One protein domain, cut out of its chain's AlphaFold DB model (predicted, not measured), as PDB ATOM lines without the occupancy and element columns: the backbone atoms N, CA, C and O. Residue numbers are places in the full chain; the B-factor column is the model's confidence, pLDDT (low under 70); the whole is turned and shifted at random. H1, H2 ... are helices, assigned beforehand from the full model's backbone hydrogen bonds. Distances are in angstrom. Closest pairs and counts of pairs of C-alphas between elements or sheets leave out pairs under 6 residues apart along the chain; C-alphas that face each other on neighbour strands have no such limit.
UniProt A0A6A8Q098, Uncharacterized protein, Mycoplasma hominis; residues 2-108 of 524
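AT A GLANCE: This is residues 2 to 108 of the 524 residues of an uncharacterized protein of Mycoplasma hominis (UniProt A0A6A8Q098). A long helix, H1, is crossed nearly at a right angle by H3, with H2 packed on H3 at a steep angle and the short H4 on the side of H1 away from H2. The helices are loosely joined, with touching contact only between H2 and H3; residues 40 to 52 fold back from the end of H1 to H2, and residues 2 to 7 stick out as a free tail. The printed part has 107 residues with four named helices, H1 to H4 in chain order, and no named strand: all helix. It is compact, with a radius of gyration of the C-alphas of 14.9 A and spans of 44 by 35 by 25 A.

IN THESE COORDINATES: H1, residues 19 to 39, begins with C-alpha 19 at (274.730, 230.053, 352.111) and is 31.2 A long. H3, residues 72 to 88, is 24.3 A long and ends with C-alpha 88 at (261.734, 225.614, 361.063). H2 is residues 53 to 63, 15.1 A. H4 is residues 104 to 108, 6.1 A, ending with C-alpha 108 at (279.544, 218.469, 364.543).

HOW THE PARTS SIT: H1 and H3 are close but not clearly touching, about perpendicular at 87 degrees; their closest C-alphas, Tyr 23 and Val 82, are 6.6 A apart. H1 and H4 are also close but not clearly touching, the closest C-alphas being Asn 31 and Pro 104 at 7.3 A. H1 and H2 are near each other, with 10 pairs of C-alphas within 10 A. H2 touches H3, at residues 72 to 79 of H3 alone, with a steep tilt of 59 degrees, opposite ways; the closest C-alphas are Asp 54 and Lys 76, 6.3 A. H2 and H4 are apart. Every O i to N i+4 pair is within hydrogen-bond range in H2, H3 and H4, and 16 of 17 are in H1.

THE WHOLE: The two farthest C-alphas, Lys 2 and Ser 42, are 49.0 A apart. The printed part has no cut. The links H1 to H2 and H3 to H4 are long. Mean pLDDT of the printed part is 81.0; residues 2 to 4, 13, 39 to 50 and 68 to 70 are under 70.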
ATOM      1  N   LYS A   2     246.081 230.525 351.686       49.69
ATOM      2  CA  LYS A   2     247.046 231.580 352.058       49.69
ATOM      3  C   LYS A   2     247.867 231.192 353.281       49.69
ATOM      4  O   LYS A   2     247.538 231.510 354.424       49.69
ATOM      5  N   LYS A   3     249.077 230.727 353.003       52.34
ATOM      6  CA  LYS A   3     250.192 230.956 353.909       52.34
ATOM      7  C   LYS A   3     250.382 232.468 354.104       52.34
ATOM      8  O   LYS A   3     250.384 233.233 353.140       52.34
ATOM      9  N   GLN A   4     250.604 232.921 355.342       60.28
ATOM     10  CA  GLN A   4     250.870 234.343 355.651       60.28
ATOM     11  C   GLN A   4     252.164 234.886 354.995       60.28
ATOM     12  O   GLN A   4     252.446 236.085 355.046       60.28
ATOM     13  N   GLY A   5     252.973 234.027 354.365       77.31
ATOM     14  CA  GLY A   5     254.184 234.415 353.655       77.31
ATOM     15  C   GLY A   5     254.742 233.305 352.770       77.31
ATOM     16  O   GLY A   5     254.272 232.175 352.792       77.31
ATOM     17  N   PHE A   6     255.779 233.645 352.005       88.12
ATOM     18  CA  PHE A   6     256.406 232.737 351.049       88.12
ATOM     19  C   PHE A   6     257.387 231.761 351.706       88.12
ATOM     20  O   PHE A   6     258.100 232.131 352.650       88.12
ATOM     21  N   ASN A   7     257.496 230.555 351.151       91.25
ATOM     22  CA  ASN A   7     258.639 229.681 351.395       91.25
ATOM     23  C   ASN A   7     259.896 230.297 350.787       91.25
ATOM     24  O   ASN A   7     259.905 230.743 349.642       91.25
ATOM     25  N   LYS A   8     260.969 230.347 351.572       89.25
ATOM     26  CA  LYS A   8     262.255 230.896 351.150       89.25
ATOM     27  C   LYS A   8     263.376 230.346 352.018       89.25
ATOM     28  O   LYS A   8     263.143 229.957 353.157       89.25
ATOM     29  N   PHE A   9     264.584 230.376 351.468       87.62
ATOM     30  CA  PHE A   9     265.825 230.006 352.156       87.62
ATOM     31  C   PHE A   9     266.618 231.223 352.665       87.62
ATOM     32  O   PHE A   9     267.630 231.087 353.347       87.62
ATOM     33  N   GLY A  10     266.195 232.435 352.292       79.25
ATOM     34  CA  GLY A  10     266.927 233.665 352.570       79.25
ATOM     35  C   GLY A  10     266.285 234.893 351.935       79.25
ATOM     36  O   GLY A  10     265.438 234.786 351.048       79.25
ATOM     37  N   GLY A  11     266.685 236.065 352.419       73.25
ATOM     38  CA  GLY A  11     266.497 237.355 351.754       73.25
ATOM     39  C   GLY A  11     267.762 237.822 351.027       73.25
ATOM     40  O   GLY A  11     268.805 237.172 351.058       73.25
ATOM     41  N   THR A  12     267.688 238.993 350.398       72.75
ATOM     42  CA  THR A  12     268.805 239.602 349.649       72.75
ATOM     43  C   THR A  12     270.066 239.842 350.484       72.75
ATOM     44  O   THR A  12     271.178 239.863 349.965       72.75
ATOM     45  N   GLU A  13     269.895 240.024 351.786       69.94
ATOM     46  CA  GLU A  13     270.947 240.235 352.771       69.94
ATOM     47  C   GLU A  13     271.783 238.972 353.046       69.94
ATOM     48  O   GLU A  13     272.905 239.103 353.539       69.94
ATOM     49  N   PHE A  14     271.279 237.795 352.649       72.81
ATOM     50  CA  PHE A  14     271.909 236.472 352.768       72.81
ATOM     51  C   PHE A  14     272.531 235.971 351.459       72.81
ATOM     52  O   PHE A  14     272.909 234.806 351.354       72.81
ATOM     53  N   ARG A  15     272.632 236.830 350.435       74.75
ATOM     54  CA  ARG A  15     273.274 236.465 349.170       74.75
ATOM     55  C   ARG A  15     274.774 236.294 349.365       74.75
ATOM     56  O   ARG A  15     275.535 237.263 349.323       74.75
ATOM     57  N   VAL A  16     275.174 235.046 349.553       72.81
ATOM     58  CA  VAL A  16     276.563 234.595 349.539       72.81
ATOM     59  C   VAL A  16     276.741 233.404 348.615       72.81
ATOM     60  O   VAL A  16     275.775 232.749 348.219       72.81
ATOM     61  N   ALA A  17     277.991 233.153 348.231       74.81
ATOM     62  CA  ALA A  17     278.348 232.006 347.408       74.81
ATOM     63  C   ALA A  17     278.077 230.682 348.144       74.81
ATOM     64  O   ALA A  17     277.613 229.732 347.522       74.81
ATOM     65  N   GLU A  18     278.284 230.655 349.466       81.81
ATOM     66  CA  GLU A  18     278.106 229.478 350.327       81.81
ATOM     67  C   GLU A  18     277.067 229.750 351.433       81.81
ATOM     68  O   GLU A  18     277.430 230.065 352.567       81.81
ATOM     69  N   PRO A  19     275.754 229.691 351.134       83.06
ATOM     70  CA  PRO A  19     274.730 230.053 352.111       83.06
ATOM     71  C   PRO A  19     274.661 229.094 353.301       83.06
ATOM     72  O   PRO A  19     274.401 229.546 354.406       83.06
ATOM     73  N   ILE A  20     274.930 227.798 353.112       88.12
ATOM     74  CA  ILE A  20     274.900 226.800 354.194       88.12
ATOM     75  C   ILE A  20     275.967 227.104 355.259       88.12
ATOM     76  O   ILE A  20     275.709 226.907 356.448       88.12
ATOM     77  N   ASN A  21     277.111 227.678 354.859       86.19
ATOM     78  CA  ASN A  21     278.201 228.016 355.774       86.19
ATOM     79  C   ASN A  21     277.748 228.975 356.868       86.19
ATOM     80  O   ASN A  21     278.117 228.804 358.022       86.19
ATOM     81  N   GLU A  22     276.928 229.968 356.524       85.19
ATOM     82  CA  GLU A  22     276.436 230.937 357.499       85.19
ATOM     83  C   GLU A  22     275.562 230.272 358.568       85.19
ATOM     84  O   GLU A  22     275.733 230.522 359.761       85.19
ATOM     85  N   TYR A  23     274.647 229.396 358.152       91.19
ATOM     86  CA  TYR A  23     273.750 228.701 359.072       91.19
ATOM     87  C   TYR A  23     274.512 227.715 359.959       91.19
ATOM     88  O   TYR A  23     274.256 227.662 361.162       91.19
ATOM     89  N   PHE A  24     275.455 226.960 359.389       91.06
ATOM     90  CA  PHE A  24     276.279 226.030 360.158       91.06
ATOM     91  C   PHE A  24     277.230 226.766 361.107       91.06
ATOM     92  O   PHE A  24     277.294 226.407 362.273       91.06
ATOM     93  N   SER A  25     277.885 227.842 360.664       87.62
ATOM     94  CA  SER A  25     278.744 228.683 361.511       87.62
ATOM     95  C   SER A  25     277.989 229.230 362.727       87.62
ATOM     96  O   SER A  25     278.484 229.166 363.852       87.62
ATOM     97  N   ILE A  26     276.741 229.678 362.542       90.06
ATOM     98  CA  ILE A  26     275.888 230.114 363.656       90.06
ATOM     99  C   ILE A  26     275.538 228.946 364.590       90.06
ATOM    100  O   ILE A  26     275.572 229.130 365.805       90.06
ATOM    101  N   LEU A  27     275.231 227.752 364.069       92.50
ATOM    102  CA  LEU A  27     275.008 226.564 364.907       92.50
ATOM    103  C   LEU A  27     276.260 226.196 365.718       92.50
ATOM    104  O   LEU A  27     276.139 225.929 366.914       92.50
ATOM    105  N   SER A  28     277.440 226.217 365.095       89.88
ATOM    106  CA  SER A  28     278.720 225.939 365.753       89.88
ATOM    107  C   SER A  28     279.033 226.964 366.837       89.88
ATOM    108  O   SER A  28     279.392 226.581 367.947       89.88
ATOM    109  N   TRP A  29     278.817 228.253 366.565       89.88
ATOM    110  CA  TRP A  29     278.963 229.312 367.565       89.88
ATOM    111  C   TRP A  29     278.014 229.110 368.752       89.88
ATOM    112  O   TRP A  29     278.453 229.154 369.896       89.88
ATOM    113  N   VAL A  30     276.732 228.814 368.502       90.12
ATOM    114  CA  VAL A  30     275.781 228.507 369.585       90.12
ATOM    115  C   VAL A  30     276.270 227.320 370.412       90.12
ATOM    116  O   VAL A  30     276.174 227.358 371.634       90.12
ATOM    117  N   ASN A  31     276.802 226.272 369.778       88.56
ATOM    118  CA  ASN A  31     277.332 225.110 370.489       88.56
ATOM    119  C   ASN A  31     278.526 225.488 371.372       88.56
ATOM    120  O   ASN A  31     278.551 225.138 372.550       88.56
ATOM    121  N   TYR A  32     279.466 226.253 370.819       83.56
ATOM    122  CA  TYR A  32     280.644 226.741 371.527       83.56
ATOM    123  C   TYR A  32     280.273 227.580 372.759       83.56
ATOM    124  O   TYR A  32     280.716 227.281 373.867       83.56
ATOM    125  N   GLU A  33     279.399 228.577 372.598       84.06
ATOM    126  CA  GLU A  33     278.948 229.423 373.711       84.06
ATOM    127  C   GLU A  33     278.217 228.615 374.780       84.06
ATOM    128  O   GLU A  33     278.418 228.834 375.972       84.06
ATOM    129  N   ARG A  34     277.389 227.643 374.378       80.94
ATOM    130  CA  ARG A  34     276.708 226.763 375.335       80.94
ATOM    131  C   ARG A  34     277.699 225.970 376.178       80.94
ATOM    132  O   ARG A  34     277.549 225.972 377.393       80.94
ATOM    133  N   ILE A  35     278.699 225.344 375.557       77.94
ATOM    134  CA  ILE A  35     279.739 224.584 376.267       77.94
ATOM    135  C   ILE A  35     280.512 225.505 377.219       77.94
ATOM    136  O   ILE A  35     280.702 225.166 378.386       77.94
ATOM    137  N   SER A  36     280.908 226.690 376.746       74.75
ATOM    138  CA  SER A  36     281.597 227.697 377.564       74.75
ATOM    139  C   SER A  36     280.775 228.087 378.796       74.75
ATOM    140  O   SER A  36     281.281 228.106 379.918       74.75
ATOM    141  N   ILE A  37     279.478 228.338 378.617       72.75
ATOM    142  CA  ILE A  37     278.564 228.676 379.710       72.75
ATOM    143  C   ILE A  37     278.386 227.489 380.666       72.75
ATOM    144  O   ILE A  37     278.481 227.669 381.877       72.75
ATOM    145  N   GLU A  38     278.149 226.283 380.145       72.75
ATOM    146  CA  GLU A  38     277.931 225.064 380.938       72.75
ATOM    147  C   GLU A  38     279.147 224.734 381.825       72.75
ATOM    148  O   GLU A  38     278.963 224.371 382.990       72.75
ATOM    149  N   ASN A  39     280.368 224.953 381.321       69.62
ATOM    150  CA  ASN A  39     281.623 224.754 382.056       69.62
ATOM    151  C   ASN A  39     281.876 225.803 383.154       69.62
ATOM    152  O   ASN A  39     282.535 225.504 384.145       69.62
ATOM    153  N   ASN A  40     281.355 227.023 382.997       63.34
ATOM    154  CA  ASN A  40     281.565 228.129 383.940       63.34
ATOM    155  C   ASN A  40     280.530 228.181 385.078       63.34
ATOM    156  O   ASN A  40     280.545 229.100 385.900       63.34
ATOM    157  N   LEU A  41     279.614 227.212 385.143       62.66
ATOM    158  CA  LEU A  41     278.533 227.176 386.122       62.66
ATOM    159  C   LEU A  41     278.666 226.013 387.089       62.66
ATOM    160  O   LEU A  41     278.945 224.884 386.702       62.66
ATOM    161  N   SER A  42     278.355 226.273 388.361       56.66
ATOM    162  CA  SER A  42     278.142 225.201 389.329       56.66
ATOM    163  C   SER A  42     276.927 224.349 388.923       56.66
ATOM    164  O   SER A  42     275.932 224.870 388.409       56.66
ATOM    165  N   ASN A  43     276.983 223.037 389.186       55.84
ATOM    166  CA  ASN A  43     275.991 222.032 388.751       55.84
ATOM    167  C   ASN A  43     274.512 222.398 389.038       55.84
ATOM    168  O   ASN A  43     273.614 221.944 388.333       55.84
ATOM    169  N   ASN A  44     274.237 223.242 390.041       48.75
ATOM    170  CA  ASN A  44     272.877 223.656 390.407       48.75
ATOM    171  C   ASN A  44     272.307 224.813 389.555       48.75
ATOM    172  O   ASN A  44     271.091 224.997 389.535       48.75
ATOM    173  N   LEU A  45     273.136 225.571 388.824       52.12
ATOM    174  CA  LEU A  45     272.709 226.717 387.997       52.12
ATOM    175  C   LEU A  45     272.521 226.377 386.507       52.12
ATOM    176  O   LEU A  45     271.898 227.148 385.776       52.12
ATOM    177  N   GLN A  46     272.985 225.208 386.057       53.09
ATOM    178  CA  GLN A  46     272.960 224.797 384.645       53.09
ATOM    179  C   GLN A  46     271.540 224.654 384.049       53.09
ATOM    180  O   GLN A  46     271.371 224.731 382.834       53.09
ATOM    181  N   LYS A  47     270.492 224.479 384.871       51.62
ATOM    182  CA  LYS A  47     269.128 224.179 384.383       51.62
ATOM    183  C   LYS A  47     268.288 225.394 383.963       51.62
ATOM    184  O   LYS A  47     267.357 225.211 383.186       51.62
ATOM    185  N   ASN A  48     268.608 226.612 384.413       52.88
ATOM    186  CA  ASN A  48     267.780 227.812 384.188       52.88
ATOM    187  C   ASN A  48     268.599 229.015 383.690       52.88
ATOM    188  O   ASN A  48     268.521 230.112 384.242       52.88
ATOM    189  N   PHE A  49     269.383 228.827 382.628       63.81
ATOM    190  CA  PHE A  49     270.125 229.930 382.019       63.81
ATOM    191  C   PHE A  49     269.236 230.815 381.136       63.81
ATOM    192  O   PHE A  49     268.566 230.330 380.222       63.81
ATOM    193  N   ASN A  50     269.243 232.124 381.407       69.44
ATOM    194  CA  ASN A  50     268.576 233.150 380.604       69.44
ATOM    195  C   ASN A  50     269.634 233.979 379.861       69.44
ATOM    196  O   ASN A  50     270.005 235.071 380.288       69.44
ATOM    197  N   VAL A  51     270.166 233.419 378.772       81.06
ATOM    198  CA  VAL A  51     271.173 234.084 377.930       81.06
ATOM    199  C   VAL A  51     270.480 235.053 376.983       81.06
ATOM    200  O   VAL A  51     269.563 234.676 376.249       81.06
ATOM    201  N   ASN A  52     270.958 236.297 376.938       87.50
ATOM    202  CA  ASN A  52     270.539 237.244 375.916       87.50
ATOM    203  C   ASN A  52     271.302 236.988 374.606       87.50
ATOM    204  O   ASN A  52     272.276 237.669 374.288       87.50
ATOM    205  N   TRP A  53     270.836 235.995 373.848       88.06
ATOM    206  CA  TRP A  53     271.461 235.547 372.600       88.06
ATOM    207  C   TRP A  53     271.635 236.655 371.553       88.06
ATOM    208  O   TRP A  53     272.586 236.608 370.779       88.06
ATOM    209  N   ASP A  54     270.760 237.666 371.544       88.56
ATOM    210  CA  ASP A  54     270.889 238.811 370.638       88.56
ATOM    211  C   ASP A  54     272.153 239.631 370.936       88.56
ATOM    212  O   ASP A  54     272.840 240.063 370.010       88.56
ATOM    213  N   GLU A  55     272.451 239.880 372.214       88.62
ATOM    214  CA  GLU A  55     273.630 240.653 372.618       88.62
ATOM    215  C   GLU A  55     274.914 239.841 372.457       88.62
ATOM    216  O   GLU A  55     275.900 240.367 371.939       88.62
ATOM    217  N   GLU A  56     274.891 238.552 372.801       88.69
ATOM    218  CA  GLU A  56     276.044 237.673 372.577       88.69
ATOM    219  C   GLU A  56     276.372 237.549 371.086       88.69
ATOM    220  O   GLU A  56     277.529 237.693 370.689       88.69
ATOM    221  N   PHE A  57     275.359 237.428 370.222       89.56
ATOM    222  CA  PHE A  57     275.593 237.395 368.782       89.56
ATOM    223  C   PHE A  57     276.173 238.713 368.248       89.56
ATOM    224  O   PHE A  57     277.049 238.701 367.382       89.56
ATOM    225  N   LYS A  58     275.739 239.872 368.763       88.88
ATOM    226  CA  LYS A  58     276.332 241.168 368.381       88.88
ATOM    227  C   LYS A  58     277.800 241.259 368.780       88.88
ATOM    228  O   LYS A  58     278.602 241.728 367.970       88.88
ATOM    229  N   LYS A  59     278.149 240.839 370.000       87.00
ATOM    230  CA  LYS A  59     279.544 240.805 370.466       87.00
ATOM    231  C   LYS A  59     280.374 239.899 369.569       87.00
ATOM    232  O   LYS A  59     281.388 240.341 369.040       87.00
ATOM    233  N   TYR A  60     279.889 238.686 369.319       85.94
ATOM    234  CA  TYR A  60     280.529 237.722 368.435       85.94
ATOM    235  C   TYR A  60     280.797 238.307 367.042       85.94
ATOM    236  O   TYR A  60     281.937 238.326 366.580       85.94
ATOM    237  N   VAL A  61     279.774 238.886 366.407       84.56
ATOM    238  CA  VAL A  61     279.895 239.534 365.095       84.56
ATOM    239  C   VAL A  61     280.932 240.651 365.095       84.56
ATOM    240  O   VAL A  61     281.703 240.742 364.142       84.56
ATOM    241  N   LYS A  62     280.945 241.514 366.116       83.38
ATOM    242  CA  LYS A  62     281.880 242.645 366.199       83.38
ATOM    243  C   LYS A  62     283.312 242.163 366.422       83.38
ATOM    244  O   LYS A  62     284.207 242.577 365.689       83.38
ATOM    245  N   ASN A  63     283.508 241.241 367.361       79.69
ATOM    246  CA  ASN A  63     284.818 240.690 367.709       79.69
ATOM    247  C   ASN A  63     285.435 239.933 366.528       79.69
ATOM    248  O   ASN A  63     286.605 240.121 366.210       79.69
ATOM    249  N   GLN A  64     284.623 239.138 365.833       78.38
ATOM    250  CA  GLN A  64     285.042 238.342 364.677       78.38
ATOM    251  C   GLN A  64     284.902 239.084 363.342       78.38
ATOM    252  O   GLN A  64     285.104 238.505 362.274       78.38
ATOM    253  N   LYS A  65     284.505 240.363 363.394       75.44
ATOM    254  CA  LYS A  65     284.220 241.235 362.250       75.44
ATOM    255  C   LYS A  65     283.237 240.645 361.221       75.44
ATOM    256  O   LYS A  65     283.242 241.088 360.083       75.44
ATOM    257  N   ILE A  66     282.386 239.664 361.564       73.25
ATOM    258  CA  ILE A  66     281.619 238.804 360.623       73.25
ATOM    259  C   ILE A  66     280.712 239.584 359.654       73.25
ATOM    260  O   ILE A  66     280.466 239.131 358.533       73.25
ATOM    261  N   TYR A  67     280.294 240.794 360.035       72.56
ATOM    262  CA  TYR A  67     279.584 241.730 359.168       72.56
ATOM    263  C   TYR A  67     280.133 243.152 359.326       72.56
ATOM    264  O   TYR A  67     280.257 243.637 360.448       72.56
ATOM    265  N   ASN A  68     280.338 243.864 358.215       64.06
ATOM    266  CA  ASN A  68     280.634 245.299 358.232       64.06
ATOM    267  C   ASN A  68     279.322 246.116 358.200       64.06
ATOM    268  O   ASN A  68     278.980 246.767 357.211       64.06
ATOM    269  N   TYR A  69     278.491 245.982 359.241       67.31
ATOM    270  CA  TYR A  69     277.268 246.781 359.374       67.31
ATOM    271  C   TYR A  69     277.502 247.960 360.310       67.31
ATOM    272  O   TYR A  69     277.828 247.775 361.475       67.31
ATOM    273  N   SER A  70     277.174 249.166 359.850       64.81
ATOM    274  CA  SER A  70     277.174 250.374 360.685       64.81
ATOM    275  C   SER A  70     276.067 250.407 361.754       64.81
ATOM    276  O   SER A  70     275.979 251.368 362.512       64.81
ATOM    277  N   ASN A  71     275.175 249.406 361.805       75.44
ATOM    278  CA  ASN A  71     273.990 249.417 362.666       75.44
ATOM    279  C   ASN A  71     273.611 248.021 363.191       75.44
ATOM    280  O   ASN A  71     273.227 247.135 362.419       75.44
ATOM    281  N   ASP A  72     273.577 247.888 364.518       83.12
ATOM    282  CA  ASP A  72     273.209 246.670 365.253       83.12
ATOM    283  C   ASP A  72     271.787 246.157 364.961       83.12
ATOM    284  O   ASP A  72     271.522 244.959 365.087       83.12
ATOM    285  N   LYS A  73     270.860 247.015 364.508       84.06
ATOM    286  CA  LYS A  73     269.508 246.588 364.094       84.06
ATOM    287  C   LYS A  73     269.556 245.588 362.937       84.06
ATOM    288  O   LYS A  73     268.750 244.659 362.904       84.06
ATOM    289  N   LYS A  74     270.500 245.753 362.002       82.31
ATOM    290  CA  LYS A  74     270.673 244.823 360.873       82.31
ATOM    291  C   LYS A  74     271.219 243.477 361.344       82.31
ATOM    292  O   LYS A  74     270.712 242.451 360.904       82.31
ATOM    293  N   ILE A  75     272.174 243.489 362.280       84.06
ATOM    294  CA  ILE A  75     272.729 242.275 362.902       84.06
ATOM    295  C   ILE A  75     271.610 241.475 363.579       84.06
ATOM    296  O   ILE A  75     271.423 240.300 363.272       84.06
ATOM    297  N   LYS A  76     270.798 242.131 364.417       86.56
ATOM    298  CA  LYS A  76     269.671 241.493 365.115       86.56
ATOM    299  C   LYS A  76     268.625 240.935 364.149       86.56
ATOM    300  O   LYS A  76     268.171 239.807 364.308       86.56
ATOM    301  N   SER A  77     268.242 241.708 363.132       84.88
ATOM    302  CA  SER A  77     267.288 241.240 362.119       84.88
ATOM    303  C   SER A  77     267.793 239.993 361.391       84.88
ATOM    304  O   SER A  77     267.010 239.081 361.131       84.88
ATOM    305  N   ARG A  78     269.088 239.959 361.065       85.56
ATOM    306  CA  ARG A  78     269.737 238.828 360.404       85.56
ATOM    307  C   ARG A  78     269.758 237.590 361.300       85.56
ATOM    308  O   ARG A  78     269.329 236.525 360.869       85.56
ATOM    309  N   PHE A  79     270.165 237.754 362.556       88.50
ATOM    310  CA  PHE A  79     270.175 236.682 363.548       88.50
ATOM    311  C   PHE A  79     268.795 236.047 363.727       88.50
ATOM    312  O   PHE A  79     268.637 234.842 363.556       88.50
ATOM    313  N   ASN A  80     267.771 236.871 363.964       89.31
ATOM    314  CA  ASN A  80     266.393 236.403 364.121       89.31
ATOM    315  C   ASN A  80     265.909 235.610 362.907       89.31
ATOM    316  O   ASN A  80     265.240 234.586 363.054       89.31
ATOM    317  N   PHE A  81     266.269 236.060 361.705       89.19
ATOM    318  CA  PHE A  81     265.923 235.357 360.480       89.19
ATOM    319  C   PHE A  81     266.591 233.979 360.417       89.19
ATOM    320  O   PHE A  81     265.887 232.989 360.210       89.19
ATOM    321  N   VAL A  82     267.902 233.886 360.660       90.88
ATOM    322  CA  VAL A  82     268.627 232.603 360.664       90.88
ATOM    323  C   VAL A  82     268.055 231.650 361.709       90.88
ATOM    324  O   VAL A  82     267.675 230.530 361.374       90.88
ATOM    325  N   ILE A  83     267.906 232.105 362.955       93.12
ATOM    326  CA  ILE A  83     267.371 231.286 364.049       93.12
ATOM    327  C   ILE A  83     265.954 230.796 363.735       93.12
ATOM    328  O   ILE A  83     265.630 229.643 364.020       93.12
ATOM    329  N   SER A  84     265.109 231.629 363.119       92.25
ATOM    330  CA  SER A  84     263.752 231.214 362.737       92.25
ATOM    331  C   SER A  84     263.749 230.067 361.719       92.25
ATOM    332  O   SER A  84     262.937 229.150 361.841       92.25
ATOM    333  N   HIS A  85     264.690 230.060 360.771       93.56
ATOM    334  CA  HIS A  85     264.831 228.984 359.789       93.56
ATOM    335  C   HIS A  85     265.454 227.735 360.412       93.56
ATOM    336  O   HIS A  85     264.939 226.645 360.204       93.56
ATOM    337  N   LEU A  86     266.480 227.874 361.258       95.31
ATOM    338  CA  LEU A  86     267.060 226.738 361.985       95.31
ATOM    339  C   LEU A  86     266.028 226.026 362.874       95.31
ATOM    340  O   LEU A  86     266.049 224.801 362.988       95.31
ATOM    341  N   LYS A  87     265.089 226.774 363.464       95.00
ATOM    342  CA  LYS A  87     263.930 226.202 364.165       95.00
ATOM    343  C   LYS A  87     262.973 225.500 363.208       95.00
ATOM    344  O   LYS A  87     262.605 224.356 363.446       95.00
ATOM    345  N   LYS A  88     262.607 226.169 362.109       93.62
ATOM    346  CA  LYS A  88     261.734 225.614 361.063       93.62
ATOM    347  C   LYS A  88     262.271 224.297 360.492       93.62
ATOM    348  O   LYS A  88     261.497 223.392 360.228       93.62
ATOM    349  N   TRP A  89     263.583 224.190 360.310       95.25
ATOM    350  CA  TRP A  89     264.257 223.023 359.737       95.25
ATOM    351  C   TRP A  89     264.636 221.961 360.780       95.25
ATOM    352  O   TRP A  89     265.347 221.015 360.458       95.25
ATOM    353  N   GLY A  90     264.204 222.112 362.038       95.12
ATOM    354  CA  GLY A  90     264.410 221.100 363.075       95.12
ATOM    355  C   GLY A  90     265.853 220.955 363.569       95.12
ATOM    356  O   GLY A  90     266.218 219.894 364.086       95.12
ATOM    357  N   PHE A  91     266.679 221.997 363.436       96.75
ATOM    358  CA  PHE A  91     267.985 222.080 364.105       96.75
ATOM    359  C   PHE A  91     267.855 222.577 365.540       96.75
ATOM    360  O   PHE A  91     268.548 222.094 366.433       96.75
ATOM    361  N   LEU A  92     266.956 223.536 365.764       95.38
ATOM    362  CA  LEU A  92     266.704 224.140 367.068       95.38
ATOM    363  C   LEU A  92     265.262 223.885 367.505       95.38
ATOM    364  O   LEU A  92     264.338 223.925 366.695       95.38
ATOM    365  N   LYS A  93     265.050 223.679 368.804       92.06
ATOM    366  CA  LYS A  93     263.709 223.608 369.392       92.06
ATOM    367  C   LYS A  93     263.024 224.971 369.325       92.06
ATOM    368  O   LYS A  93     263.675 226.023 369.325       92.06
ATOM    369  N   ASN A  94     261.692 224.970 369.319       87.81
ATOM    370  CA  ASN A  94     260.908 226.202 369.379       87.81
ATOM    371  C   ASN A  94     260.889 226.789 370.805       87.81
ATOM    372  O   ASN A  94     259.870 226.803 371.486       87.81
ATOM    373  N   SER A  95     262.051 227.247 371.266       84.81
ATOM    374  CA  SER A  95     262.274 227.825 372.591       84.81
ATOM    375  C   SER A  95     263.044 229.140 372.499       84.81
ATOM    376  O   SER A  95     263.694 229.437 371.492       84.81
ATOM    377  N   LYS A  96     262.968 229.960 373.554       79.56
ATOM    378  CA  LYS A  96     263.794 231.176 373.672       79.56
ATOM    379  C   LYS A  96     265.273 230.830 373.864       79.56
ATOM    380  O   LYS A  96     266.125 231.426 373.220       79.56
ATOM    381  N   ASN A  97     265.553 229.818 374.680       80.69
ATOM    382  CA  ASN A  97     266.895 229.284 374.861       80.69
ATOM    383  C   ASN A  97     267.238 228.439 373.632       80.69
ATOM    384  O   ASN A  97     266.502 227.495 373.343       80.69
ATOM    385  N   LEU A  98     268.285 228.802 372.882       89.19
ATOM    386  CA  LEU A  98     268.701 228.111 371.656       89.19
ATOM    387  C   LEU A  98     269.141 226.677 371.989       89.19
ATOM    388  O   LEU A  98     270.284 226.423 372.360       89.19
ATOM    389  N   VAL A  99     268.193 225.742 371.939       89.38
ATOM    390  CA  VAL A  99     268.379 224.333 372.312       89.38
ATOM    391  C   VAL A  99     268.380 223.497 371.045       89.38
ATOM    392  O   VAL A  99     267.457 223.612 370.240       89.38
ATOM    393  N   PHE A 100     269.390 222.648 370.880       93.56
ATOM    394  CA  PHE A 100     269.483 221.755 369.731       93.56
ATOM    395  C   PHE A 100     268.399 220.673 369.755       93.56
ATOM    396  O   PHE A 100     267.968 220.202 370.811       93.56
ATOM    397  N   ASN A 101     267.959 220.279 368.564       93.50
ATOM    398  CA  ASN A 101     267.059 219.149 368.335       93.50
ATOM    399  C   ASN A 101     267.817 217.957 367.715       93.50
ATOM    400  O   ASN A 101     267.334 217.267 366.818       93.50
ATOM    401  N   PHE A 102     269.074 217.799 368.122       92.56
ATOM    402  CA  PHE A 102     269.992 216.730 367.746       92.56
ATOM    403  C   PHE A 102     271.077 216.621 368.823       92.56
ATOM    404  O   PHE A 102     271.242 217.539 369.629       92.56
ATOM    405  N   GLU A 103     271.815 215.513 368.831       90.44
ATOM    406  CA  GLU A 103     272.984 215.326 369.691       90.44
ATOM    407  C   GLU A 103     274.179 216.118 369.124       90.44
ATOM    408  O   GLU A 103     274.667 215.755 368.050       90.44
ATOM    409  N   PRO A 104     274.653 217.197 369.788       89.31
ATOM    410  CA  PRO A 104     275.628 218.112 369.191       89.31
ATOM    411  C   PRO A 104     276.942 217.435 368.822       89.31
ATOM    412  O   PRO A 104     277.417 217.617 367.707       89.31
ATOM    413  N   LYS A 105     277.469 216.589 369.713       85.94
ATOM    414  CA  LYS A 105     278.722 215.861 369.489       85.94
ATOM    415  C   LYS A 105     278.686 215.070 368.177       85.94
ATOM    416  O   LYS A 105     279.507 215.287 367.300       85.94
ATOM    417  N   LYS A 106     277.654 214.243 367.975       89.12
ATOM    418  CA  LYS A 106     277.488 213.478 366.725       89.12
ATOM    419  C   LYS A 106     277.306 214.361 365.493       89.12
ATOM    420  O   LYS A 106     277.761 213.997 364.417       89.12
ATOM    421  N   PHE A 107     276.617 215.492 365.628       91.50
ATOM    422  CA  PHE A 107     276.325 216.367 364.496       91.50
ATOM    423  C   PHE A 107     277.544 217.155 364.007       91.50
ATOM    424  O   PHE A 107     277.712 217.317 362.801       91.50
ATOM    425  N   PHE A 108     278.375 217.667 364.916       87.38
ATOM    426  CA  PHE A 108     279.544 218.469 364.543       87.38
ATOM    427  C   PHE A 108     280.755 217.593 364.174       87.38
ATOM    428  O   PHE A 108     281.471 217.934 363.225       87.38
TER     429      PHE A 108